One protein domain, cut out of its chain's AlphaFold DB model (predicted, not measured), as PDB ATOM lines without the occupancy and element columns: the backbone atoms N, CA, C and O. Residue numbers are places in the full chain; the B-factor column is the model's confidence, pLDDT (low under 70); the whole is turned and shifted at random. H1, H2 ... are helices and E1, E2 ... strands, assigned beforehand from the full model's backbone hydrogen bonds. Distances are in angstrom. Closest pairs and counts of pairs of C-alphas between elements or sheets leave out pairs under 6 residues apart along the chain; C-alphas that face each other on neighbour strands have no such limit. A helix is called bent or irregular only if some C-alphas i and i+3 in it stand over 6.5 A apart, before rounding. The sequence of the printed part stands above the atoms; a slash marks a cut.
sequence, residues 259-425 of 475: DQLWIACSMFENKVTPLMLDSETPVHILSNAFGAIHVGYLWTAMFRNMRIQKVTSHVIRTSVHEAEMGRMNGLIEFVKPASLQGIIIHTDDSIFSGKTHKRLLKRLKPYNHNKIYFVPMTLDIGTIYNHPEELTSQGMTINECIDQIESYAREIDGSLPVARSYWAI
ATOM      1  N   ASP A 259     -34.017  17.664 -22.430       59.16
ATOM      2  CA  ASP A 259     -35.308  17.868 -21.744       59.16
ATOM      3  C   ASP A 259     -36.286  18.604 -22.644       59.16
ATOM      4  O   ASP A 259     -37.178  19.353 -22.226       59.16
ATOM      5  N   GLN A 260     -36.013  18.455 -23.929       69.06
ATOM      6  CA  GLN A 260     -36.603  19.220 -24.985       69.06
ATOM      7  C   GLN A 260     -37.485  18.336 -25.842       69.06
ATOM      8  O   GLN A 260     -37.868  18.807 -26.890       69.06
ATOM      9  N   LEU A 261     -37.880  17.112 -25.465       84.50
ATOM     10  CA  LEU A 261     -38.870  16.408 -26.290       84.50
ATOM     11  C   LEU A 261     -40.128  17.278 -26.448       84.50
ATOM     12  O   LEU A 261     -40.521  17.617 -27.561       84.50
ATOM     13  N   TRP A 262     -40.665  17.768 -25.326       83.69
ATOM     14  CA  TRP A 262     -41.745  18.757 -25.322       83.69
ATOM     15  C   TRP A 262     -41.368  20.039 -26.086       83.69
ATOM     16  O   TRP A 262     -42.147  20.508 -26.915       83.69
ATOM     17  N   ILE A 263     -40.184  20.614 -25.828       86.88
ATOM     18  CA  ILE A 263     -39.774  21.899 -26.424       86.88
ATOM     19  C   ILE A 263     -39.549  21.763 -27.932       86.88
ATOM     20  O   ILE A 263     -40.124  22.528 -28.689       86.88
ATOM     21  N   ALA A 264     -38.763  20.791 -28.378       90.62
ATOM     22  CA  ALA A 264     -38.483  20.478 -29.769       90.62
ATOM     23  C   ALA A 264     -39.768  20.175 -30.537       90.62
ATOM     24  O   ALA A 264     -39.952  20.751 -31.606       90.62
ATOM     25  N   CYS A 265     -40.679  19.356 -30.000       90.19
ATOM     26  CA  CYS A 265     -41.974  19.121 -30.638       90.19
ATOM     27  C   CYS A 265     -42.802  20.414 -30.713       90.19
ATOM     28  O   CYS A 265     -43.272  20.773 -31.788       90.19
ATOM     29  N   SER A 266     -42.900  21.179 -29.624       89.44
ATOM     30  CA  SER A 266     -43.635  22.454 -29.612       89.44
ATOM     31  C   SER A 266     -43.048  23.472 -30.596       89.44
ATOM     32  O   SER A 266     -43.775  24.165 -31.306       89.44
ATOM     33  N   MET A 267     -41.722  23.569 -30.661       91.19
ATOM     34  CA  MET A 267     -41.002  24.452 -31.572       91.19
ATOM     35  C   MET A 267     -41.149  23.997 -33.018       91.19
ATOM     36  O   MET A 267     -41.316  24.838 -33.896       91.19
ATOM     37  N   PHE A 268     -41.162  22.690 -33.276       91.94
ATOM     38  CA  PHE A 268     -41.451  22.164 -34.602       91.94
ATOM     39  C   PHE A 268     -42.817  22.653 -35.090       91.94
ATOM     40  O   PHE A 268     -42.905  23.275 -36.144       91.94
ATOM     41  N   GLU A 269     -43.862  22.483 -34.281       89.06
ATOM     42  CA  GLU A 269     -45.218  22.908 -34.644       89.06
ATOM     43  C   GLU A 269     -45.357  24.418 -34.840       89.06
ATOM     44  O   GLU A 269     -46.021  24.872 -35.769       89.06
ATOM     45  N   ASN A 270     -44.742  25.211 -33.960       88.56
ATOM     46  CA  ASN A 270     -44.949  26.660 -33.931       88.56
ATOM     47  C   ASN A 270     -43.991  27.432 -34.845       88.56
ATOM     48  O   ASN A 270     -44.265  28.584 -35.174       88.56
ATOM     49  N   LYS A 271     -42.849  26.843 -35.216       90.06
ATOM     50  CA  LYS A 271     -41.798  27.521 -35.988       90.06
ATOM     51  C   LYS A 271     -41.401  26.790 -37.253       90.06
ATOM     52  O   LYS A 271     -41.091  27.448 -38.232       90.06
ATOM     53  N   VAL A 272     -41.404  25.463 -37.268       89.69
ATOM     54  CA  VAL A 272     -40.941  24.705 -38.438       89.69
ATOM     55  C   VAL A 272     -42.092  24.415 -39.398       89.69
ATOM     56  O   VAL A 272     -41.963  24.672 -40.593       89.69
ATOM     57  N   THR A 273     -43.243  23.962 -38.898       87.00
ATOM     58  CA  THR A 273     -44.440  23.701 -39.715       87.00
ATOM     59  C   THR A 273     -44.902  24.922 -40.534       87.00
ATOM     60  O   THR A 273     -45.213  24.737 -41.713       87.00
ATOM     61  N   PRO A 274     -44.883  26.171 -40.011       84.94
ATOM     62  CA  PRO A 274     -45.277  27.358 -40.779       84.94
ATOM     63  C   PRO A 274     -44.366  27.715 -41.959       84.94
ATOM     64  O   PRO A 274     -44.739  28.558 -42.768       84.94
ATOM     65  N   LEU A 275     -43.187  27.097 -42.100       82.25
ATOM     66  CA  LEU A 275     -42.296  27.358 -43.237       82.25
ATOM     67  C   LEU A 275     -42.859  26.868 -44.588       82.25
ATOM     68  O   LEU A 275     -42.221  27.117 -45.608       82.25
ATOM     69  N   MET A 276     -44.038  26.220 -44.606       67.88
ATOM     70  CA  MET A 276     -44.755  25.754 -45.809       67.88
ATOM     71  C   MET A 276     -43.817  25.026 -46.781       67.88
ATOM     72  O   MET A 276     -43.697  25.374 -47.954       67.88
ATOM     73  N   LEU A 277     -43.089  24.047 -46.245       71.56
ATOM     74  CA  LEU A 277     -42.059  23.315 -46.972       71.56
ATOM     75  C   LEU A 277     -42.714  22.375 -47.991       71.56
ATOM     76  O   LEU A 277     -43.450  21.466 -47.613       71.56
ATOM     77  N   ASP A 278     -42.440  22.600 -49.277       72.25
ATOM     78  CA  ASP A 278     -42.779  21.653 -50.341       72.25
ATOM     79  C   ASP A 278     -42.000  20.341 -50.143       72.25
ATOM     80  O   ASP A 278     -40.820  20.367 -49.776       72.25
ATOM     81  N   SER A 279     -42.637  19.195 -50.403       70.81
ATOM     82  CA  SER A 279     -42.069  17.861 -50.164       70.81
ATOM     83  C   SER A 279     -40.793  17.596 -50.962       70.81
ATOM     84  O   SER A 279     -39.982  16.754 -50.570       70.81
ATOM     85  N   GLU A 280     -40.603  18.319 -52.068       79.25
ATOM     86  CA  GLU A 280     -39.451  18.169 -52.955       79.25
ATOM     87  C   GLU A 280     -38.223  18.983 -52.546       79.25
ATOM     88  O   GLU A 280     -37.113  18.652 -52.986       79.25
ATOM     89  N   THR A 281     -38.395  20.016 -51.712       83.81
ATOM     90  CA  THR A 281     -37.299  20.899 -51.298       83.81
ATOM     91  C   THR A 281     -36.450  20.208 -50.231       83.81
ATOM     92  O   THR A 281     -36.976  19.879 -49.167       83.81
ATOM     93  N   PRO A 282     -35.137  20.004 -50.454       87.88
ATOM     94  CA  PRO A 282     -34.279  19.443 -49.422       87.88
ATOM     95  C   PRO A 282     -34.194  20.370 -48.205       87.88
ATOM     96  O   PRO A 282     -34.055  21.589 -48.339       87.88
ATOM     97  N   VAL A 283     -34.257  19.785 -47.011       89.81
ATOM     98  CA  VAL A 283     -34.151  20.488 -45.731       89.81
ATOM     99  C   VAL A 283     -32.924  19.978 -44.989       89.81
ATOM    100  O   VAL A 283     -32.782  18.786 -44.718       89.81
ATOM    101  N   HIS A 284     -32.044  20.897 -44.615       90.25
ATOM    102  CA  HIS A 284     -30.870  20.618 -43.806       90.25
ATOM    103  C   HIS A 284     -31.039  21.226 -42.419       90.25
ATOM    104  O   HIS A 284     -31.150  22.443 -42.279       90.25
ATOM    105  N   ILE A 285     -31.026  20.388 -41.388       92.06
ATOM    106  CA  ILE A 285     -31.123  20.837 -39.998       92.06
ATOM    107  C   ILE A 285     -29.713  20.880 -39.423       92.06
ATOM    108  O   ILE A 285     -29.078  19.844 -39.266       92.06
ATOM    109  N   LEU A 286     -29.212  22.073 -39.118       91.25
ATOM    110  CA  LEU A 286     -27.916  22.280 -38.485       91.25
ATOM    111  C   LEU A 286     -28.126  22.441 -36.980       91.25
ATOM    112  O   LEU A 286     -28.509  23.513 -36.510       91.25
ATOM    113  N   SER A 287     -27.884  21.365 -36.241       90.12
ATOM    114  CA  SER A 287     -28.064  21.303 -34.792       90.12
ATOM    115  C   SER A 287     -26.754  21.589 -34.080       90.12
ATOM    116  O   SER A 287     -25.761  20.893 -34.309       90.12
ATOM    117  N   ASN A 288     -26.730  22.597 -33.208       87.38
ATOM    118  CA  ASN A 288     -25.546  22.868 -32.405       87.38
ATOM    119  C   ASN A 288     -25.287  21.708 -31.427       87.38
ATOM    120  O   ASN A 288     -26.134  21.359 -30.607       87.38
ATOM    121  N   ALA A 289     -24.106  21.100 -31.525       80.62
ATOM    122  CA  ALA A 289     -23.681  19.951 -30.733       80.62
ATOM    123  C   ALA A 289     -23.740  20.253 -29.233       80.62
ATOM    124  O   ALA A 289     -24.050  19.383 -28.425       80.62
ATOM    125  N   PHE A 290     -23.462  21.506 -28.875       76.69
ATOM    126  CA  PHE A 290     -23.644  21.993 -27.523       76.69
ATOM    127  C   PHE A 290     -25.093  22.451 -27.349       76.69
ATOM    128  O   PHE A 290     -25.444  23.558 -27.741       76.69
ATOM    129  N   GLY A 291     -25.920  21.565 -26.803       77.06
ATOM    130  CA  GLY A 291     -27.263  21.876 -26.332       77.06
ATOM    131  C   GLY A 291     -28.435  21.575 -27.267       77.06
ATOM    132  O   GLY A 291     -29.565  21.458 -26.795       77.06
ATOM    133  N   ALA A 292     -28.199  21.361 -28.560       86.94
ATOM    134  CA  ALA A 292     -29.256  21.022 -29.518       86.94
ATOM    135  C   ALA A 292     -28.976  19.742 -30.320       86.94
ATOM    136  O   ALA A 292     -29.710  19.445 -31.258       86.94
ATOM    137  N   ILE A 293     -27.955  18.953 -29.954       87.94
ATOM    138  CA  ILE A 293     -27.509  17.759 -30.701       87.94
ATOM    139  C   ILE A 293     -28.644  16.782 -31.045       87.94
ATOM    140  O   ILE A 293     -28.654  16.200 -32.122       87.94
ATOM    141  N   HIS A 294     -29.626  16.648 -30.157       87.44
ATOM    142  CA  HIS A 294     -30.754  15.733 -30.282       87.44
ATOM    143  C   HIS A 294     -31.896  16.284 -31.164       87.44
ATOM    144  O   HIS A 294     -32.664  15.508 -31.737       87.44
ATOM    145  N   VAL A 295     -32.008  17.611 -31.315       91.06
ATOM    146  CA  VAL A 295     -33.154  18.285 -31.953       91.06
ATOM    147  C   VAL A 295     -33.288  17.896 -33.422       91.06
ATOM    148  O   VAL A 295     -34.386  17.582 -33.879       91.06
ATOM    149  N   GLY A 296     -32.178  17.859 -34.163       91.94
ATOM    150  CA  GLY A 296     -32.206  17.507 -35.579       91.94
ATOM    151  C   GLY A 296     -32.713  16.090 -35.851       91.94
ATOM    152  O   GLY A 296     -33.440  15.886 -36.826       91.94
ATOM    153  N   TYR A 297     -32.413  15.127 -34.974       93.12
ATOM    154  CA  TYR A 297     -32.929  13.757 -35.094       93.12
ATOM    155  C   TYR A 297     -34.439  13.705 -34.825       93.12
ATOM    156  O   TYR A 297     -35.179  13.123 -35.619       93.12
ATOM    157  N   LEU A 298     -34.915  14.381 -33.767       94.12
ATOM    158  CA  LEU A 298     -36.349  14.484 -33.458       94.12
ATOM    159  C   LEU A 298     -37.126  15.127 -34.607       94.12
ATOM    160  O   LEU A 298     -38.128  14.586 -35.070       94.12
ATOM    161  N   TRP A 299     -36.650  16.259 -35.121       93.88
ATOM    162  CA  TRP A 299     -37.306  16.950 -36.229       93.88
ATOM    163  C   TRP A 299     -37.251  16.168 -37.532       93.88
ATOM    164  O   TRP A 299     -38.217  16.202 -38.284       93.88
ATOM    165  N   THR A 300     -36.181  15.412 -37.786       92.81
ATOM    166  CA  THR A 300     -36.138  14.488 -38.928       92.81
ATOM    167  C   THR A 300     -37.256  13.448 -38.827       92.81
ATOM    168  O   THR A 300     -37.956  13.213 -39.812       92.81
ATOM    169  N   ALA A 301     -37.492  12.873 -37.642       91.88
ATOM    170  CA  ALA A 301     -38.619  11.966 -37.418       91.88
ATOM    171  C   ALA A 301     -39.980  12.672 -37.596       91.88
ATOM    172  O   ALA A 301     -40.861  12.151 -38.280       91.88
ATOM    173  N   MET A 302     -40.146  13.892 -37.075       91.81
ATOM    174  CA  MET A 302     -41.381  14.671 -37.263       91.81
ATOM    175  C   MET A 302     -41.648  15.016 -38.738       91.81
ATOM    176  O   MET A 302     -42.781  14.900 -39.202       91.81
ATOM    177  N   PHE A 303     -40.615  15.370 -39.506       90.62
ATOM    178  CA  PHE A 303     -40.725  15.628 -40.942       90.62
ATOM    179  C   PHE A 303     -41.131  14.394 -41.749       90.62
ATOM    180  O   PHE A 303     -41.961  14.503 -42.654       90.62
ATOM    181  N   ARG A 304     -40.598  13.214 -41.407       86.31
ATOM    182  CA  ARG A 304     -41.011  11.948 -42.037       86.31
ATOM    183  C   ARG A 304     -42.503  11.696 -41.854       86.31
ATOM    184  O   ARG A 304     -43.167  11.283 -42.801       86.31
ATOM    185  N   ASN A 305     -43.044  12.027 -40.683       80.25
ATOM    186  CA  ASN A 305     -44.477  11.909 -40.406       80.25
ATOM    187  C   ASN A 305     -45.315  12.893 -41.242       80.25
ATOM    188  O   ASN A 305     -46.425  12.568 -41.652       80.25
ATOM    189  N   MET A 306     -44.748  14.051 -41.599       81.19
ATOM    190  CA  MET A 306     -45.324  14.986 -42.578       81.19
ATOM    191  C   MET A 306     -45.096  14.572 -44.044       81.19
ATOM    192  O   MET A 306     -45.464  15.315 -44.950       81.19
ATOM    193  N   ARG A 307     -44.495  13.400 -44.298       81.31
ATOM    194  CA  ARG A 307     -44.133  12.888 -45.633       81.31
ATOM    195  C   ARG A 307     -43.122  13.758 -46.390       81.31
ATOM    196  O   ARG A 307     -43.017  13.657 -47.610       81.31
ATOM    197  N   ILE A 308     -42.334  14.563 -45.678       80.94
ATOM    198  CA  ILE A 308     -41.203  15.297 -46.254       80.94
ATOM    199  C   ILE A 308     -39.992  14.359 -46.240       80.94
ATOM    200  O   ILE A 308     -39.493  13.986 -45.179       80.94
ATOM    201  N   GLN A 309     -39.546  13.932 -47.423       72.00
ATOM    202  CA  GLN A 309     -38.578  12.834 -47.542       72.00
ATOM    203  C   GLN A 309     -37.114  13.289 -47.572       72.00
ATOM    204  O   GLN A 309     -36.232  12.548 -47.142       72.00
ATOM    205  N   LYS A 310     -36.831  14.507 -48.051       86.50
ATOM    206  CA  LYS A 310     -35.458  15.000 -48.243       86.50
ATOM    207  C   LYS A 310     -34.981  15.820 -47.045       86.50
ATOM    208  O   LYS A 310     -34.673  17.000 -47.185       86.50
ATOM    209  N   VAL A 311     -34.931  15.206 -45.864       89.44
ATOM    210  CA  VAL A 311     -34.434  15.864 -44.644       89.44
ATOM    211  C   VAL A 311     -33.120  15.245 -44.195       89.44
ATOM    212  O   VAL A 311     -33.012  14.029 -44.046       89.44
ATOM    213  N   THR A 312     -32.119  16.086 -43.955       88.62
ATOM    214  CA  THR A 312     -30.821  15.671 -43.417       88.62
ATOM    215  C   THR A 312     -30.502  16.466 -42.161       88.62
ATOM    216  O   THR A 312     -30.433  17.696 -42.198       88.62
ATOM    217  N   SER A 313     -30.278  15.762 -41.055       89.75
ATOM    218  CA  SER A 313     -29.760  16.349 -39.821       89.75
ATOM    219  C   SER A 313     -28.235  16.358 -39.843       89.75
ATOM    220  O   SER A 313     -27.609  15.366 -40.208       89.75
ATOM    221  N   HIS A 314     -27.650  17.472 -39.420       87.62
ATOM    222  CA  HIS A 314     -26.219  17.647 -39.236       87.62
ATOM    223  C   HIS A 314     -25.950  18.163 -37.830       87.62
ATOM    224  O   HIS A 314     -26.572  19.127 -37.379       87.62
ATOM    225  N   VAL A 315     -24.967  17.569 -37.163       85.62
ATOM    226  CA  VAL A 315     -24.445  18.076 -35.893       85.62
ATOM    227  C   VAL A 315     -23.271  19.007 -36.194       85.62
ATOM    228  O   VAL A 315     -22.294  18.610 -36.828       85.62
ATOM    229  N   ILE A 316     -23.369  20.259 -35.754       84.38
ATOM    230  CA  ILE A 316     -22.354  21.298 -35.970       84.38
ATOM    231  C   ILE A 316     -21.832  21.823 -34.639       84.38
ATOM    232  O   ILE A 316     -22.565  21.867 -33.661       84.38
ATOM    233  N   ARG A 317     -20.588  22.302 -34.585       78.81
ATOM    234  CA  ARG A 317     -20.057  22.941 -33.374       78.81
ATOM    235  C   ARG A 317     -19.631  24.366 -33.645       78.81
ATOM    236  O   ARG A 317     -18.469  24.648 -33.933       78.81
ATOM    237  N   THR A 318     -20.589  25.267 -33.507       74.19
ATOM    238  CA  THR A 318     -20.425  26.709 -33.729       74.19
ATOM    239  C   THR A 318     -20.389  27.517 -32.434       74.19
ATOM    240  O   THR A 318     -20.100  28.717 -32.501       74.19
ATOM    241  N   SER A 319     -20.658  26.882 -31.281       70.00
ATOM    242  CA  SER A 319     -20.758  27.543 -29.974       70.00
ATOM    243  C   SER A 319     -19.561  28.455 -29.697       70.00
ATOM    244  O   SER A 319     -18.405  28.030 -29.679       70.00
ATOM    245  N   VAL A 320     -19.855  29.741 -29.499       68.44
ATOM    246  CA  VAL A 320     -18.858  30.749 -29.111       68.44
ATOM    247  C   VAL A 320     -18.495  30.600 -27.632       68.44
ATOM    248  O   VAL A 320     -17.340  30.799 -27.271       68.44
ATOM    249  N   HIS A 321     -19.445  30.160 -26.804       66.00
ATOM    250  CA  HIS A 321     -19.274  30.036 -25.358       66.00
ATOM    251  C   HIS A 321     -18.220  28.985 -24.978       66.00
ATOM    252  O   HIS A 321     -17.378  29.224 -24.120       66.00
ATOM    253  N   GLU A 322     -18.196  27.844 -25.667       63.69
ATOM    254  CA  GLU A 322     -17.197  26.791 -25.425       63.69
ATOM    255  C   GLU A 322     -15.765  27.233 -25.771       63.69
ATOM    256  O   GLU A 322     -14.813  26.840 -25.092       63.69
ATOM    257  N   ALA A 323     -15.619  28.091 -26.787       61.06
ATOM    258  CA  ALA A 323     -14.339  28.703 -27.128       61.06
ATOM    259  C   ALA A 323     -13.926  29.759 -26.086       61.06
ATOM    260  O   ALA A 323     -12.771  29.790 -25.669       61.06
ATOM    261  N   GLU A 324     -14.867  30.590 -25.627       59.91
ATOM    262  CA  GLU A 324     -14.633  31.590 -24.572       59.91
ATOM    263  C   GLU A 324     -14.264  30.945 -23.225       59.91
ATOM    264  O   GLU A 324     -13.433  31.478 -22.494       59.91
ATOM    265  N   MET A 325     -14.812  29.765 -22.914       54.62
ATOM    266  CA  MET A 325     -14.457  28.997 -21.715       54.62
ATOM    267  C   MET A 325     -13.110  28.268 -21.823       54.62
ATOM    268  O   MET A 325     -12.729  27.560 -20.890       54.62
ATOM    269  N   GLY A 326     -12.398  28.395 -22.949       51.66
ATOM    270  CA  GLY A 326     -11.113  27.731 -23.181       51.66
ATOM    271  C   GLY A 326     -11.198  26.205 -23.157       51.66
ATOM    272  O   GLY A 326     -10.172  25.542 -23.031       51.66
ATOM    273  N   ARG A 327     -12.412  25.639 -23.250       54.56
ATOM    274  CA  ARG A 327     -12.632  24.194 -23.135       54.56
ATOM    275  C   ARG A 327     -12.174  23.484 -24.389       54.56
ATOM    276  O   ARG A 327     -11.469  22.492 -24.278       54.56
ATOM    277  N   MET A 328     -12.487  24.017 -25.572       55.38
ATOM    278  CA  MET A 328     -11.749  23.661 -26.787       55.38
ATOM    279  C   MET A 328     -11.756  24.793 -27.817       55.38
ATOM    280  O   MET A 328     -12.706  25.569 -27.924       55.38
ATOM    281  N   ASN A 329     -10.695  24.840 -28.620       41.06
ATOM    282  CA  ASN A 329     -10.540  25.801 -29.704       41.06
ATOM    283  C   ASN A 329     -11.219  25.300 -30.987       41.06
ATOM    284  O   ASN A 329     -11.069  24.141 -31.363       41.06
ATOM    285  N   GLY A 330     -11.890  26.203 -31.707       46.25
ATOM    286  CA  GLY A 330     -12.269  25.988 -33.107       46.25
ATOM    287  C   GLY A 330     -13.764  25.806 -33.385       46.25
ATOM    288  O   GLY A 330     -14.560  25.428 -32.532       46.25
ATOM    289  N   LEU A 331     -14.135  26.145 -34.622       50.09
ATOM    290  CA  LEU A 331     -15.341  25.650 -35.285       50.09
ATOM    291  C   LEU A 331     -14.964  24.261 -35.800       50.09
ATOM    292  O   LEU A 331     -14.053  24.171 -36.619       50.09
ATOM    293  N   ILE A 332     -15.623  23.208 -35.329       52.59
ATOM    294  CA  ILE A 332     -15.514  21.903 -35.985       52.59
ATOM    295  C   ILE A 332     -16.775  21.765 -36.831       52.59
ATOM    296  O   ILE A 332     -17.901  21.814 -36.334       52.59
ATOM    297  N   GLU A 333     -16.562  21.715 -38.136       55.38
ATOM    298  CA  GLU A 333     -17.580  21.613 -39.169       55.38
ATOM    299  C   GLU A 333     -17.340  20.280 -39.879       55.38
ATOM    300  O   GLU A 333     -16.290  20.101 -40.488       55.38
ATOM    301  N   PHE A 334     -18.299  19.354 -39.817       58.38
ATOM    302  CA  PHE A 334     -18.317  18.178 -40.703       58.38
ATOM    303  C   PHE A 334     -19.306  18.342 -41.857       58.38
ATOM    304  O   PHE A 334     -19.635  17.384 -42.545       58.38
ATOM    305  N   VAL A 335     -19.772  19.566 -42.102       56.38
ATOM    306  CA  VAL A 335     -20.685  19.848 -43.203       56.38
ATOM    307  C   VAL A 335     -19.909  20.581 -44.278       56.38
ATOM    308  O   VAL A 335     -19.586  21.751 -44.120       56.38
ATOM    309  N   LYS A 336     -19.574  19.899 -45.377       57.38
ATOM    310  CA  LYS A 336     -19.010  20.573 -46.553       57.38
ATOM    311  C   LYS A 336     -20.091  21.517 -47.090       57.38
ATOM    312  O   LYS A 336     -21.099  21.026 -47.578       57.38
ATOM    313  N   PRO A 337     -19.930  22.849 -47.064       58.06
ATOM    314  CA  PRO A 337     -21.051  23.738 -47.386       58.06
ATOM    315  C   PRO A 337     -21.553  23.607 -48.833       58.06
ATOM    316  O   PRO A 337     -22.710  23.895 -49.111       58.06
ATOM    317  N   ALA A 338     -20.717  23.093 -49.743       53.75
ATOM    318  CA  ALA A 338     -21.104  22.752 -51.113       53.75
ATOM    319  C   ALA A 338     -22.172  21.639 -51.209       53.75
ATOM    320  O   ALA A 338     -22.821  21.520 -52.243       53.75
ATOM    321  N   SER A 339     -22.365  20.832 -50.157       67.56
ATOM    322  CA  SER A 339     -23.404  19.794 -50.098       67.56
ATOM    323  C   SER A 339     -24.712  20.269 -49.458       67.56
ATOM    324  O   SER A 339     -25.616  19.459 -49.279       67.56
ATOM    325  N   LEU A 340     -24.813  21.547 -49.077       75.31
ATOM    326  CA  LEU A 340     -26.030  22.134 -48.522       75.31
ATOM    327  C   LEU A 340     -26.784  22.874 -49.629       75.31
ATOM    328  O   LEU A 340     -26.468  24.023 -49.929       75.31
ATOM    329  N   GLN A 341     -27.791  22.243 -50.229       80.38
ATOM    330  CA  GLN A 341     -28.708  22.869 -51.193       80.38
ATOM    331  C   GLN A 341     -30.144  22.747 -50.671       80.38
ATOM    332  O   GLN A 341     -30.523  21.679 -50.213       80.38
ATOM    333  N   GLY A 342     -30.954  23.806 -50.750       84.50
ATOM    334  CA  GLY A 342     -32.354  23.796 -50.303       84.50
ATOM    335  C   GLY A 342     -32.641  24.787 -49.175       84.50
ATOM    336  O   GLY A 342     -32.337  25.972 -49.297       84.50
ATOM    337  N   ILE A 343     -33.275  24.336 -48.094       88.44
ATOM    338  CA  ILE A 343     -33.579  25.147 -46.906       88.44
ATOM    339  C   ILE A 343     -32.680  24.706 -45.759       88.44
ATOM    340  O   ILE A 343     -32.514  23.514 -45.511       88.44
ATOM    341  N   ILE A 344     -32.098  25.670 -45.049       89.88
ATOM    342  CA  ILE A 344     -31.256  25.412 -43.882       89.88
ATOM    343  C   ILE A 344     -32.003  25.884 -42.640       89.88
ATOM    344  O   ILE A 344     -32.380  27.048 -42.547       89.88
ATOM    345  N   ILE A 345     -32.168  24.999 -41.664       92.19
ATOM    346  CA  ILE A 345     -32.712  25.324 -40.347       92.19
ATOM    347  C   ILE A 345     -31.571  25.201 -39.340       92.19
ATOM    348  O   ILE A 345     -31.092  24.104 -39.075       92.19
ATOM    349  N   HIS A 346     -31.117  26.319 -38.785       91.81
ATOM    350  CA  HIS A 346     -30.152  26.336 -37.690       91.81
ATOM    351  C   HIS A 346     -30.892  26.294 -36.353       91.81
ATOM    352  O   HIS A 346     -31.756  27.136 -36.108       91.81
ATOM    353  N   THR A 347     -30.532  25.356 -35.481       91.44
ATOM    354  CA  THR A 347     -31.128  25.221 -34.146       91.44
ATOM    355  C   THR A 347     -30.065  25.190 -33.051       91.44
ATOM    356  O   THR A 347     -28.974  24.640 -33.229       91.44
ATOM    357  N   ASP A 348     -30.402  25.819 -31.928       89.38
ATOM    358  CA  ASP A 348     -29.592  25.939 -30.714       89.38
ATOM    359  C   ASP A 348     -30.511  25.809 -29.488       89.38
ATOM    360  O   ASP A 348     -31.721  26.049 -29.589       89.38
ATOM    361  N   ASP A 349     -29.962  25.452 -28.329       85.19
ATOM    362  CA  ASP A 349     -30.747  25.230 -27.103       85.19
ATOM    363  C   ASP A 349     -31.403  26.521 -26.591       85.19
ATOM    364  O   ASP A 349     -32.532  26.539 -26.085       85.19
ATOM    365  N   SER A 350     -30.688  27.630 -26.740       86.81
ATOM    366  CA  SER A 350     -31.071  28.930 -26.226       86.81
ATOM    367  C   SER A 350     -30.399  30.038 -27.024       86.81
ATOM    368  O   SER A 350     -29.212  29.978 -27.340       86.81
ATOM    369  N   ILE A 351     -31.128  31.118 -27.301       87.44
ATOM    370  CA  ILE A 351     -30.524  32.348 -27.819       87.44
ATOM    371  C   ILE A 351     -30.358  33.384 -26.699       87.44
ATOM    372  O   ILE A 351     -31.328  33.786 -26.058       87.44
ATOM    373  N   PHE A 352     -29.108  33.822 -26.495       84.38
ATOM    374  CA  PHE A 352     -28.733  34.890 -25.554       84.38
ATOM    375  C   PHE A 352     -28.159  36.134 -26.245       84.38
ATOM    376  O   PHE A 352     -28.647  37.233 -26.032       84.38
ATOM    377  N   SER A 353     -27.123  35.976 -27.076       82.38
ATOM    378  CA  SER A 353     -26.476  37.100 -27.781       82.38
ATOM    379  C   SER A 353     -26.548  36.983 -29.301       82.38
ATOM    380  O   SER A 353     -26.143  37.894 -30.013       82.38
ATOM    381  N   GLY A 354     -26.991  35.841 -29.837       85.50
ATOM    382  CA  GLY A 354     -27.012  35.555 -31.277       85.50
ATOM    383  C   GLY A 354     -25.628  35.422 -31.939       85.50
ATOM    384  O   GLY A 354     -25.551  35.231 -33.153       85.50
ATOM    385  N   LYS A 355     -24.521  35.498 -31.182       84.19
ATOM    386  CA  LYS A 355     -23.154  35.399 -31.730       84.19
ATOM    387  C   LYS A 355     -22.889  34.070 -32.441       84.19
ATOM    388  O   LYS A 355     -22.284  34.084 -33.512       84.19
ATOM    389  N   THR A 356     -23.359  32.955 -31.878       85.44
ATOM    390  CA  THR A 356     -23.244  31.617 -32.481       85.44
ATOM    391  C   THR A 356     -23.869  31.585 -33.873       85.44
ATOM    392  O   THR A 356     -23.197  31.253 -34.851       85.44
ATOM    393  N   HIS A 357     -25.116  32.042 -33.996       88.12
ATOM    394  CA  HIS A 357     -25.802  32.110 -35.282       88.12
ATOM    395  C   HIS A 357     -25.120  33.082 -36.259       88.12
ATOM    396  O   HIS A 357     -24.853  32.726 -37.405       88.12
ATOM    397  N   LYS A 358     -24.708  34.274 -35.804       87.06
ATOM    398  CA  LYS A 358     -23.972  35.242 -36.641       87.06
ATOM    399  C   LYS A 358     -22.652  34.675 -37.178       87.06
ATOM    400  O   LYS A 358     -22.271  34.967 -38.313       87.06
ATOM    401  N   ARG A 359     -21.936  33.878 -36.377       83.75
ATOM    402  CA  ARG A 359     -20.713  33.176 -36.799       83.75
ATOM    403  C   ARG A 359     -21.019  32.156 -37.894       83.75
ATOM    404  O   ARG A 359     -20.293  32.128 -38.887       83.75
ATOM    405  N   LEU A 360     -22.098  31.387 -37.742       85.12
ATOM    406  CA  LEU A 360     -22.558  30.445 -38.762       85.12
ATOM    407  C   LEU A 360     -22.928  31.166 -40.069       85.12
ATOM    408  O   LEU A 360     -22.425  30.797 -41.125       85.12
ATOM    409  N   LEU A 361     -23.712  32.248 -40.008       86.62
ATOM    410  CA  LEU A 361     -24.079  33.030 -41.197       86.62
ATOM    411  C   LEU A 361     -22.849  33.543 -41.956       86.62
ATOM    412  O   LEU A 361     -22.774  33.420 -43.176       86.62
ATOM    413  N   LYS A 362     -21.846  34.076 -41.246       84.94
ATOM    414  CA  LYS A 362     -20.582  34.515 -41.866       84.94
ATOM    415  C   LYS A 362     -19.859  33.375 -42.582       84.94
ATOM    416  O   LYS A 362     -19.272  33.610 -43.633       84.94
ATOM    417  N   ARG A 363     -19.893  32.170 -42.009       80.00
ATOM    418  CA  ARG A 363     -19.265  30.975 -42.582       80.00
ATOM    419  C   ARG A 363     -19.997  30.486 -43.828       80.00
ATOM    420  O   ARG A 363     -19.331  30.085 -44.775       80.00
ATOM    421  N   LEU A 364     -21.328  30.556 -43.832       81.56
ATOM    422  CA  LEU A 364     -22.170  30.129 -44.950       81.56
ATOM    423  C   LEU A 364     -22.259  31.176 -46.075       81.56
ATOM    424  O   LEU A 364     -22.501  30.814 -47.223       81.56
ATOM    425  N   LYS A 365     -21.987  32.458 -45.785       79.25
ATOM    426  CA  LYS A 365     -22.048  33.575 -46.749       79.25
ATOM    427  C   LYS A 365     -21.346  33.312 -48.096       79.25
ATOM    428  O   LYS A 365     -21.954  33.629 -49.117       79.25
ATOM    429  N   PRO A 366     -20.113  32.761 -48.157       74.12
ATOM    430  CA  PRO A 366     -19.418  32.528 -49.429       74.12
ATOM    431  C   PRO A 366     -20.125  31.527 -50.341       74.12
ATOM    432  O   PRO A 366     -19.882  31.526 -51.542       74.12
ATOM    433  N   TYR A 367     -20.985  30.683 -49.776       71.06
ATOM    434  CA  TYR A 367     -21.655  29.629 -50.513       71.06
ATOM    435  C   TYR A 367     -22.970  30.098 -51.131       71.06
ATOM    436  O   TYR A 367     -23.546  29.307 -51.834       71.06
ATOM    437  N   ASN A 368     -23.430  31.344 -50.921       61.81
ATOM    438  CA  ASN A 368     -24.571  32.007 -51.596       61.81
ATOM    439  C   ASN A 368     -25.779  31.119 -51.979       61.81
ATOM    440  O   ASN A 368     -26.424  31.311 -53.013       61.81
ATOM    441  N   HIS A 369     -26.081  30.124 -51.161       60.78
ATOM    442  CA  HIS A 369     -27.090  29.125 -51.439       60.78
ATOM    443  C   HIS A 369     -27.956  29.053 -50.188       60.78
ATOM    444  O   HIS A 369     -27.425  28.873 -49.092       60.78
ATOM    445  N   ASN A 370     -29.274  29.170 -50.379       65.56
ATOM    446  CA  ASN A 370     -30.333  28.771 -49.441       65.56
ATOM    447  C   ASN A 370     -30.926  29.859 -48.539       65.56
ATOM    448  O   ASN A 370     -30.265  30.796 -48.093       65.56
ATOM    449  N   LYS A 371     -32.214  29.673 -48.232       83.38
ATOM    450  CA  LYS A 371     -32.896  30.352 -47.128       83.38
ATOM    451  C   LYS A 371     -32.435  29.687 -45.831       83.38
ATOM    452  O   LYS A 371     -32.687  28.497 -45.631       83.38
ATOM    453  N   ILE A 372     -31.711  30.437 -45.004       88.00
ATOM    454  CA  ILE A 372     -31.265  30.001 -43.680       88.00
ATOM    455  C   ILE A 372     -32.236  30.594 -42.671       88.00
ATOM    456  O   ILE A 372     -32.373  31.808 -42.636       88.00
ATOM    457  N   TYR A 373     -32.860  29.745 -41.865       90.75
ATOM    458  CA  TYR A 373     -33.740  30.142 -40.774       90.75
ATOM    459  C   TYR A 373     -33.123  29.752 -39.442       90.75
ATOM    460  O   TYR A 373     -32.596  28.644 -39.300       90.75
ATOM    461  N   PHE A 374     -33.217  30.626 -38.448       91.50
ATOM    462  CA  PHE A 374     -32.852  30.312 -37.080       91.50
ATOM    463  C   PHE A 374     -34.074  29.952 -36.239       91.50
ATOM    464  O   PHE A 374     -35.043  30.704 -36.142       91.50
ATOM    465  N   VAL A 375     -34.003  28.796 -35.581       93.06
ATOM    466  CA  VAL A 375     -35.050  28.300 -34.689       93.06
ATOM    467  C   VAL A 375     -34.421  27.943 -33.343       93.06
ATOM    468  O   VAL A 375     -34.066  26.788 -33.122       93.06
ATOM    469  N   PRO A 376     -34.244  28.919 -32.435       91.31
ATOM    470  CA  PRO A 376     -33.740  28.647 -31.094       91.31
ATOM    471  C   PRO A 376     -34.814  27.964 -30.251       91.31
ATOM    472  O   PRO A 376     -35.957  28.421 -30.234       91.31
ATOM    473  N   MET A 377     -34.452  26.915 -29.508       89.88
ATOM    474  CA  MET A 377     -35.412  26.165 -28.687       89.88
ATOM    475  C   MET A 377     -35.978  27.019 -27.554       89.88
ATOM    476  O   MET A 377     -37.150  26.896 -27.190       89.88
ATOM    477  N   THR A 378     -35.163  27.929 -27.022       89.06
ATOM    478  CA  THR A 378     -35.558  28.830 -25.946       89.06
ATOM    479  C   THR A 378     -34.971  30.237 -26.100       89.06
ATOM    480  O   THR A 378     -34.013  30.463 -26.842       89.06
ATOM    481  N   LEU A 379     -35.554  31.213 -25.391       88.56
ATOM    482  CA  LEU A 379     -35.029  32.583 -25.300       88.56
ATOM    483  C   LEU A 379     -34.465  32.862 -23.900       88.56
ATOM    484  O   LEU A 379     -35.200  32.767 -22.904       88.56
ATOM    485  N   ASP A 380     -33.191  33.257 -23.816       85.44
ATOM    486  CA  ASP A 380     -32.558  33.670 -22.562       85.44
ATOM    487  C   ASP A 380     -32.726  35.169 -22.305       85.44
ATOM    488  O   ASP A 380     -31.869  36.010 -22.565       85.44
ATOM    489  N   ILE A 381     -33.873  35.493 -21.721       79.94
ATOM    490  CA  ILE A 381     -34.151  36.823 -21.176       79.94
ATOM    491  C   ILE A 381     -33.725  36.975 -19.708       79.94
ATOM    492  O   ILE A 381     -33.810  38.070 -19.146       79.94
ATOM    493  N   GLY A 382     -33.349  35.878 -19.046       76.94
ATOM    494  CA  GLY A 382     -33.035  35.869 -17.618       76.94
ATOM    495  C   GLY A 382     -31.640  36.403 -17.365       76.94
ATOM    496  O   GLY A 382     -31.478  37.239 -16.476       76.94
ATOM    497  N   THR A 383     -30.672  36.000 -18.181       76.81
ATOM    498  CA  THR A 383     -29.304  36.521 -18.134       76.81
ATOM    499  C   THR A 383     -29.286  38.011 -18.452       76.81
ATOM    500  O   THR A 383     -28.710  38.782 -17.696       76.81
ATOM    501  N   ILE A 384     -30.060  38.472 -19.443       78.88
ATOM    502  CA  ILE A 384     -30.211  39.910 -19.745       78.88
ATOM    503  C   ILE A 384     -30.733  40.701 -18.530       78.88
ATOM    504  O   ILE A 384     -30.336  41.841 -18.298       78.88
ATOM    505  N   TYR A 385     -31.641  40.108 -17.747       78.75
ATOM    506  CA  TYR A 385     -32.228  40.758 -16.574       78.75
ATOM    507  C   TYR A 385     -31.326  40.710 -15.334       78.75
ATOM    508  O   TYR A 385     -31.279  41.683 -14.580       78.75
ATOM    509  N   ASN A 386     -30.679  39.569 -15.086       73.56
ATOM    510  CA  ASN A 386     -29.935  39.293 -13.857       73.56
ATOM    511  C   ASN A 386     -28.443  39.641 -13.964       73.56
ATOM    512  O   ASN A 386     -27.856  39.982 -12.942       73.56
ATOM    513  N   HIS A 387     -27.872  39.550 -15.170       76.62
ATOM    514  CA  HIS A 387     -26.446  39.705 -15.478       76.62
ATOM    515  C   HIS A 387     -26.193  40.594 -16.711       76.62
ATOM    516  O   HIS A 387     -25.533  40.175 -17.666       76.62
ATOM    517  N   PRO A 388     -26.724  41.832 -16.753       77.62
ATOM    518  CA  PRO A 388     -26.502  42.730 -17.888       77.62
ATOM    519  C   PRO A 388     -25.014  43.034 -18.149       77.62
ATOM    520  O   PRO A 388     -24.651  43.397 -19.269       77.62
ATOM    521  N   GLU A 389     -24.147  42.872 -17.147       76.62
ATOM    522  CA  GLU A 389     -22.695  43.004 -17.265       76.62
ATOM    523  C   GLU A 389     -22.081  42.046 -18.301       76.62
ATOM    524  O   GLU A 389     -21.143  42.433 -19.002       76.62
ATOM    525  N   GLU A 390     -22.654  40.849 -18.485       74.38
ATOM    526  CA  GLU A 390     -22.185  39.863 -19.472       74.38
ATOM    527  C   GLU A 390     -22.411  40.305 -20.920       74.38
ATOM    528  O   GLU A 390     -21.755  39.806 -21.831       74.38
ATOM    529  N   LEU A 391     -23.326  41.249 -21.148       75.50
ATOM    530  CA  LEU A 391     -23.530  41.869 -22.457       75.50
ATOM    531  C   LEU A 391     -22.500  42.968 -22.701       75.50
ATOM    532  O   LEU A 391     -21.920  43.066 -23.783       75.50
ATOM    533  N   THR A 392     -22.229  43.770 -21.670       68.25
ATOM    534  CA  THR A 392     -21.274  44.878 -21.770       68.25
ATOM    535  C   THR A 392     -19.839  44.396 -21.970       68.25
ATOM    536  O   THR A 392     -19.106  45.002 -22.749       68.25
ATOM    537  N   SER A 393     -19.453  43.258 -21.376       67.31
ATOM    538  CA  SER A 393     -18.147  42.620 -21.615       67.31
ATOM    539  C   SER A 393     -17.962  42.155 -23.065       67.31
ATOM    540  O   SER A 393     -16.837  41.972 -23.525       67.31
ATOM    541  N   GLN A 394     -19.059  42.012 -23.810       68.00
ATOM    542  CA  GLN A 394     -19.077  41.631 -25.218       68.00
ATOM    543  C   GLN A 394     -19.122  42.834 -26.172       68.00
ATOM    544  O   GLN A 394     -19.240  42.633 -27.383       68.00
ATOM    545  N   GLY A 395     -19.034  44.065 -25.651       75.94
ATOM    546  CA  GLY A 395     -19.051  45.299 -26.440       75.94
ATOM    547  C   GLY A 395     -20.421  45.652 -27.025       75.94
ATOM    548  O   GLY A 395     -20.482  46.372 -28.017       75.94
ATOM    549  N   MET A 396     -21.507  45.128 -26.449       78.44
ATOM    550  CA  MET A 396     -22.881  45.347 -26.908       78.44
ATOM    551  C   MET A 396     -23.696  46.043 -25.815       78.44
ATOM    552  O   MET A 396     -23.593  45.697 -24.634       78.44
ATOM    553  N   THR A 397     -24.531  47.016 -26.181       86.62
ATOM    554  CA  THR A 397     -25.500  47.580 -25.234       86.62
ATOM    555  C   THR A 397     -26.651  46.600 -24.991       86.62
ATOM    556  O   THR A 397     -26.978  45.756 -25.825       86.62
ATOM    557  N   ILE A 398     -27.327  46.728 -23.846       85.38
ATOM    558  CA  ILE A 398     -28.463  45.857 -23.502       85.38
ATOM    559  C   ILE A 398     -29.574  45.938 -24.563       85.38
ATOM    560  O   ILE A 398     -30.144  44.915 -24.926       85.38
ATOM    561  N   ASN A 399     -29.883  47.138 -25.064       87.19
ATOM    562  CA  ASN A 399     -30.944  47.314 -26.058       87.19
ATOM    563  C   ASN A 399     -30.566  46.711 -27.411       87.19
ATOM    564  O   ASN A 399     -31.392  46.011 -27.980       87.19
ATOM    565  N   GLU A 400     -29.327  46.903 -27.876       87.44
ATOM    566  CA  GLU A 400     -28.844  46.264 -29.109       87.44
ATOM    567  C   GLU A 400     -28.911  44.739 -29.014       87.44
ATOM    568  O   GLU A 400     -29.299  44.079 -29.975       87.44
ATOM    569  N   CYS A 401     -28.582  44.175 -27.845       87.00
ATOM    570  CA  CYS A 401     -28.729  42.743 -27.615       87.00
ATOM    571  C   CYS A 401     -30.188  42.312 -27.740       87.00
ATOM    572  O   CYS A 401     -30.475  41.405 -28.519       87.00
ATOM    573  N   ILE A 402     -31.102  42.986 -27.029       88.81
ATOM    574  CA  ILE A 402     -32.540  42.699 -27.079       88.81
ATOM    575  C   ILE A 402     -33.057  42.788 -28.523       88.81
ATOM    576  O   ILE A 402     -33.705  41.855 -28.984       88.81
ATOM    577  N   ASP A 403     -32.734  43.857 -29.254       89.69
ATOM    578  CA  ASP A 403     -33.151  44.039 -30.651       89.69
ATOM    579  C   ASP A 403     -32.641  42.895 -31.540       89.69
ATOM    580  O   ASP A 403     -33.394  42.330 -32.336       89.69
ATOM    581  N   GLN A 404     -31.378  42.498 -31.361       89.44
ATOM    582  CA  GLN A 404     -30.774  41.415 -32.125       89.44
ATOM    583  C   GLN A 404     -31.414  40.054 -31.810       89.44
ATOM    584  O   GLN A 404     -31.724  39.300 -32.735       89.44
ATOM    585  N   ILE A 405     -31.619  39.713 -30.533       89.69
ATOM    586  CA  ILE A 405     -32.233  38.427 -30.177       89.69
ATOM    587  C   ILE A 405     -33.700  38.362 -30.567       89.69
ATOM    588  O   ILE A 405     -34.146  37.301 -30.988       89.69
ATOM    589  N   GLU A 406     -34.441  39.468 -30.463       91.81
ATOM    590  CA  GLU A 406     -35.831  39.531 -30.902       91.81
ATOM    591  C   GLU A 406     -35.905  39.328 -32.414       91.81
ATOM    592  O   GLU A 406     -36.689  38.499 -32.867       91.81
ATOM    593  N   SER A 407     -35.046  40.004 -33.184       91.62
ATOM    594  CA  SER A 407     -34.990  39.844 -34.639       91.62
ATOM    595  C   SER A 407     -34.745  38.393 -35.053       91.62
ATOM    596  O   SER A 407     -35.401  37.910 -35.969       91.62
ATOM    597  N   TYR A 408     -33.820  37.695 -34.390       91.75
ATOM    598  CA  TYR A 408     -33.536  36.293 -34.693       91.75
ATOM    599  C   TYR A 408     -34.629  35.346 -34.180       91.75
ATOM    600  O   TYR A 408     -35.053  34.444 -34.888       91.75
ATOM    601  N   ALA A 409     -35.130  35.552 -32.962       91.00
ATOM    602  CA  ALA A 409     -36.171  34.710 -32.374       91.00
ATOM    603  C   ALA A 409     -37.506  34.802 -33.136       91.00
ATOM    604  O   ALA A 409     -38.257  33.824 -33.188       91.00
ATOM    605  N   ARG A 410     -37.790  35.966 -33.736       92.00
ATOM    606  CA  ARG A 410     -39.008  36.267 -34.504       92.00
ATOM    607  C   ARG A 410     -38.904  36.004 -35.999       92.00
ATOM    608  O   ARG A 410     -39.875  36.249 -36.704       92.00
ATOM    609  N   GLU A 411     -37.774  35.488 -36.478       88.56
ATOM    610  CA  GLU A 411     -37.503  35.326 -37.911       88.56
ATOM    611  C   GLU A 411     -38.617  34.571 -38.655       88.56
ATOM    612  O   GLU A 411     -39.004  34.959 -39.755       88.56
ATOM    613  N   ILE A 412     -39.180  33.535 -38.027       87.31
ATOM    614  CA  ILE A 412     -40.311  32.787 -38.577       87.31
ATOM    615  C   ILE A 412     -41.619  33.255 -37.935       87.31
ATOM    616  O   ILE A 412     -41.788  33.144 -36.714       87.31
ATOM    617  N   ASP A 413     -42.528  33.745 -38.783       84.94
ATOM    618  CA  ASP A 413     -43.905  34.157 -38.460       84.94
ATOM    619  C   ASP A 413     -44.020  35.224 -37.348       84.94
ATOM    620  O   ASP A 413     -45.048  35.379 -36.695       84.94
ATOM    621  N   GLY A 414     -42.941  35.960 -37.059       88.75
ATOM    622  CA  GLY A 414     -42.939  37.027 -36.053       88.75
ATOM    623  C   GLY A 414     -43.063  36.559 -34.594       88.75
ATOM    624  O   GLY A 414     -43.032  37.389 -33.682       88.75
ATOM    625  N   SER A 415     -43.198  35.256 -34.344       89.31
ATOM    626  CA  SER A 415     -43.497  34.683 -33.025       89.31
ATOM    627  C   SER A 415     -42.238  34.503 -32.155       89.31
ATOM    628  O   SER A 415     -41.125  34.566 -32.659       89.31
ATOM    629  N   LEU A 416     -42.344  34.291 -30.841       91.44
ATOM    630  CA  LEU A 416     -41.184  33.942 -29.995       91.44
ATOM    631  C   LEU A 416     -41.089  32.420 -29.786       91.44
ATOM    632  O   LEU A 416     -42.049  31.703 -30.062       91.44
ATOM    633  N   PRO A 417     -39.961  31.889 -29.277       89.69
ATOM    634  CA  PRO A 417     -39.925  30.533 -28.750       89.69
ATOM    635  C   PRO A 417     -40.988  30.321 -27.668       89.69
ATOM    636  O   PRO A 417     -41.270  31.209 -26.859       89.69
ATOM    637  N   VAL A 418     -41.555  29.119 -27.633       85.75
ATOM    638  CA  VAL A 418     -42.637  28.725 -26.709       85.75
ATOM    639  C   VAL A 418     -42.148  28.497 -25.277       85.75
ATOM    640  O   VAL A 418     -42.943  28.460 -24.338       85.75
ATOM    641  N   ALA A 419     -40.834  28.368 -25.094       84.75
ATOM    642  CA  ALA A 419     -40.196  28.110 -23.817       84.75
ATOM    643  C   ALA A 419     -39.143  29.173 -23.487       84.75
ATOM    644  O   ALA A 419     -38.465  29.741 -24.348       84.75
ATOM    645  N   ARG A 420     -39.001  29.446 -22.187       80.81
ATOM    646  CA  ARG A 420     -37.873  30.230 -21.684       80.81
ATOM    647  C   ARG A 420     -36.683  29.321 -21.493       80.81
ATOM    648  O   ARG A 420     -36.845  28.151 -21.169       80.81
ATOM    649  N   SER A 421     -35.514  29.922 -21.608       78.75
ATOM    650  CA  SER A 421     -34.269  29.246 -21.320       78.75
ATOM    651  C   SER A 421     -34.257  28.715 -19.886       78.75
ATOM    652  O   SER A 421     -34.602  29.442 -18.948       78.75
ATOM    653  N   TYR A 422     -33.867  27.453 -19.694       70.94
ATOM    654  CA  TYR A 422     -33.646  26.891 -18.355       70.94
ATOM    655  C   TYR A 422     -32.498  27.616 -17.631       70.94
ATOM    656  O   TYR A 422     -32.483  27.729 -16.406       70.94
ATOM    657  N   TRP A 423     -31.610  28.243 -18.405       64.31
ATOM    658  CA  TRP A 423     -30.555  29.143 -17.953       64.31
ATOM    659  C   TRP A 423     -31.106  30.471 -17.375       64.31
ATOM    660  O   TRP A 423     -30.440  31.143 -16.593       64.31
ATOM    661  N   ALA A 424     -32.373  30.812 -17.665       58.31
ATOM    662  CA  ALA A 424     -33.043  32.060 -17.279       58.31
ATOM    663  C   ALA A 424     -33.927  31.970 -16.012       58.31
ATOM    664  O   ALA A 424     -34.743  32.872 -15.752       58.31
ATOM    665  N   ILE A 425     -33.838  30.891 -15.222       64.62
ATOM    666  CA  ILE A 425     -34.691  30.699 -14.035       64.62
ATOM    667  C   ILE A 425     -34.382  31.766 -12.966       64.62
ATOM    668  O   ILE A 425     -33.242  32.167 -12.740       64.62
TER     669      ILE A 425
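AT A GLANCE: This is residues 259 to 425 of the 475 residues of an uncharacterized protein of Paenibacillus xylanexedens (UniProt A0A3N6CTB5). A strongly twisted sheet of four parallel strands forms the core, with H1 and H2 packed on one face and H4 on the other. Near edge strand E4, H7 grazes the sheet with its residues 405 to 409, and near its other end sit the short helices H5 and H6, whose centres are the farthest from the mean of the C-alphas, at 19.2 A and 21.7 A. The printed part has 167 residues with seven named helices and four named strands, in the order H1 E1 H2 E2 H3 E3 H4 E4 H5 H6 H7, and its class is mixed. The sheet runs E2 E1 E3 E4. The whole is compact, with a radius of gyration of the C-alphas of 15.6 A, and its spans of 46 by 30 by 26 A make it only just elongated.

IN THESE COORDINATES: The strands are E1, residues 283 to 288, E2, 311 to 316, E3, 343 to 348, and E4, 371 to 376; E3 is 16.7 A long. H1, residues 261 to 275, is 20.5 A long and begins at C-alpha 261 (-38.870, 16.408, -26.290). H2 holds residues 295 to 305, H3 320 to 324, and H4 355 to 367, 19.7 A long. H5 holds 381 to 386 and H6 389 to 392. H7, residues 398 to 409, is 16.2 A long and ends at C-alpha 409 (-36.171, 34.710, -32.374). H1 is only just irregular, with C-alphas 270 and 273 6.52 A apart; H4 is irregular, with C-alphas 363 and 366 7.0 A apart.

HOW THE PARTS SIT: In the sheet the neighbour strands are parallel, with backbone pairs within hydrogen-bond range across each pair: N 285 and O 312 at 2.9 A between E1 and E2, N 345 and O 284 at 2.8 A between E3 and E1, and N 373 and O 344 at 2.8 A between E4 and E3. E1, H2, E2 and E3, H4, E4 are strand-helix-strand units, two parallel neighbour strands with a helix between, and E2, H3, E3 is a split one, with E1 between its strands; the three crossovers are right-handed. H2 lies over E2 and E1 at a height over the sheet of 9.2 A, its closest C-alphas to E2 being those of Gly 296 and Ser 313, 5.0 A. H1, on the same face, touches H2 at a steep tilt of 61 degrees, with the C-alphas of Ala 264 and Val 295 closest, 6.2 A. H4, on the opposite face, lies over E3 at a height over the sheet of 9.0 A; it is close to H3 but not clearly touching, with the C-alphas of Val 320 and Thr 356 closest, 5.6 A. H7 only grazes the sheet with residues 405 to 409, the C-alphas of Phe 374 and Tyr 408 being closest, 6.5 A. H6 and H7 only just touch, only at the corner, with 3 pairs of C-alphas within 8 A, Leu 391 and Ile 398 closest at 6.4 A. H5 is close to H7 but not clearly touching, at a shallow tilt of 20 degrees, opposite ways, with the C-alphas of Ile 384 and Ile 398 closest, 7.2 A. Every O i to N i+4 pair is within hydrogen-bond range in H2, H3, H5 and H7, but 8 of 11 in H1 and 7 of 9 in H4; H6 is too short for such a pair.

THE WHOLE: The C-alphas farthest apart are those of Glu 280 and Glu 389, 46.6 A. The printed part has no cut. The link from H3 to E3, 18 residues, is long; residues 410 to 425 also hold no named element, and 419 to 420 pair in parallel with 378 to 379. The mean pLDDT of the printed part is 80.3, and 32 residues are under 70, among them 320 to 339.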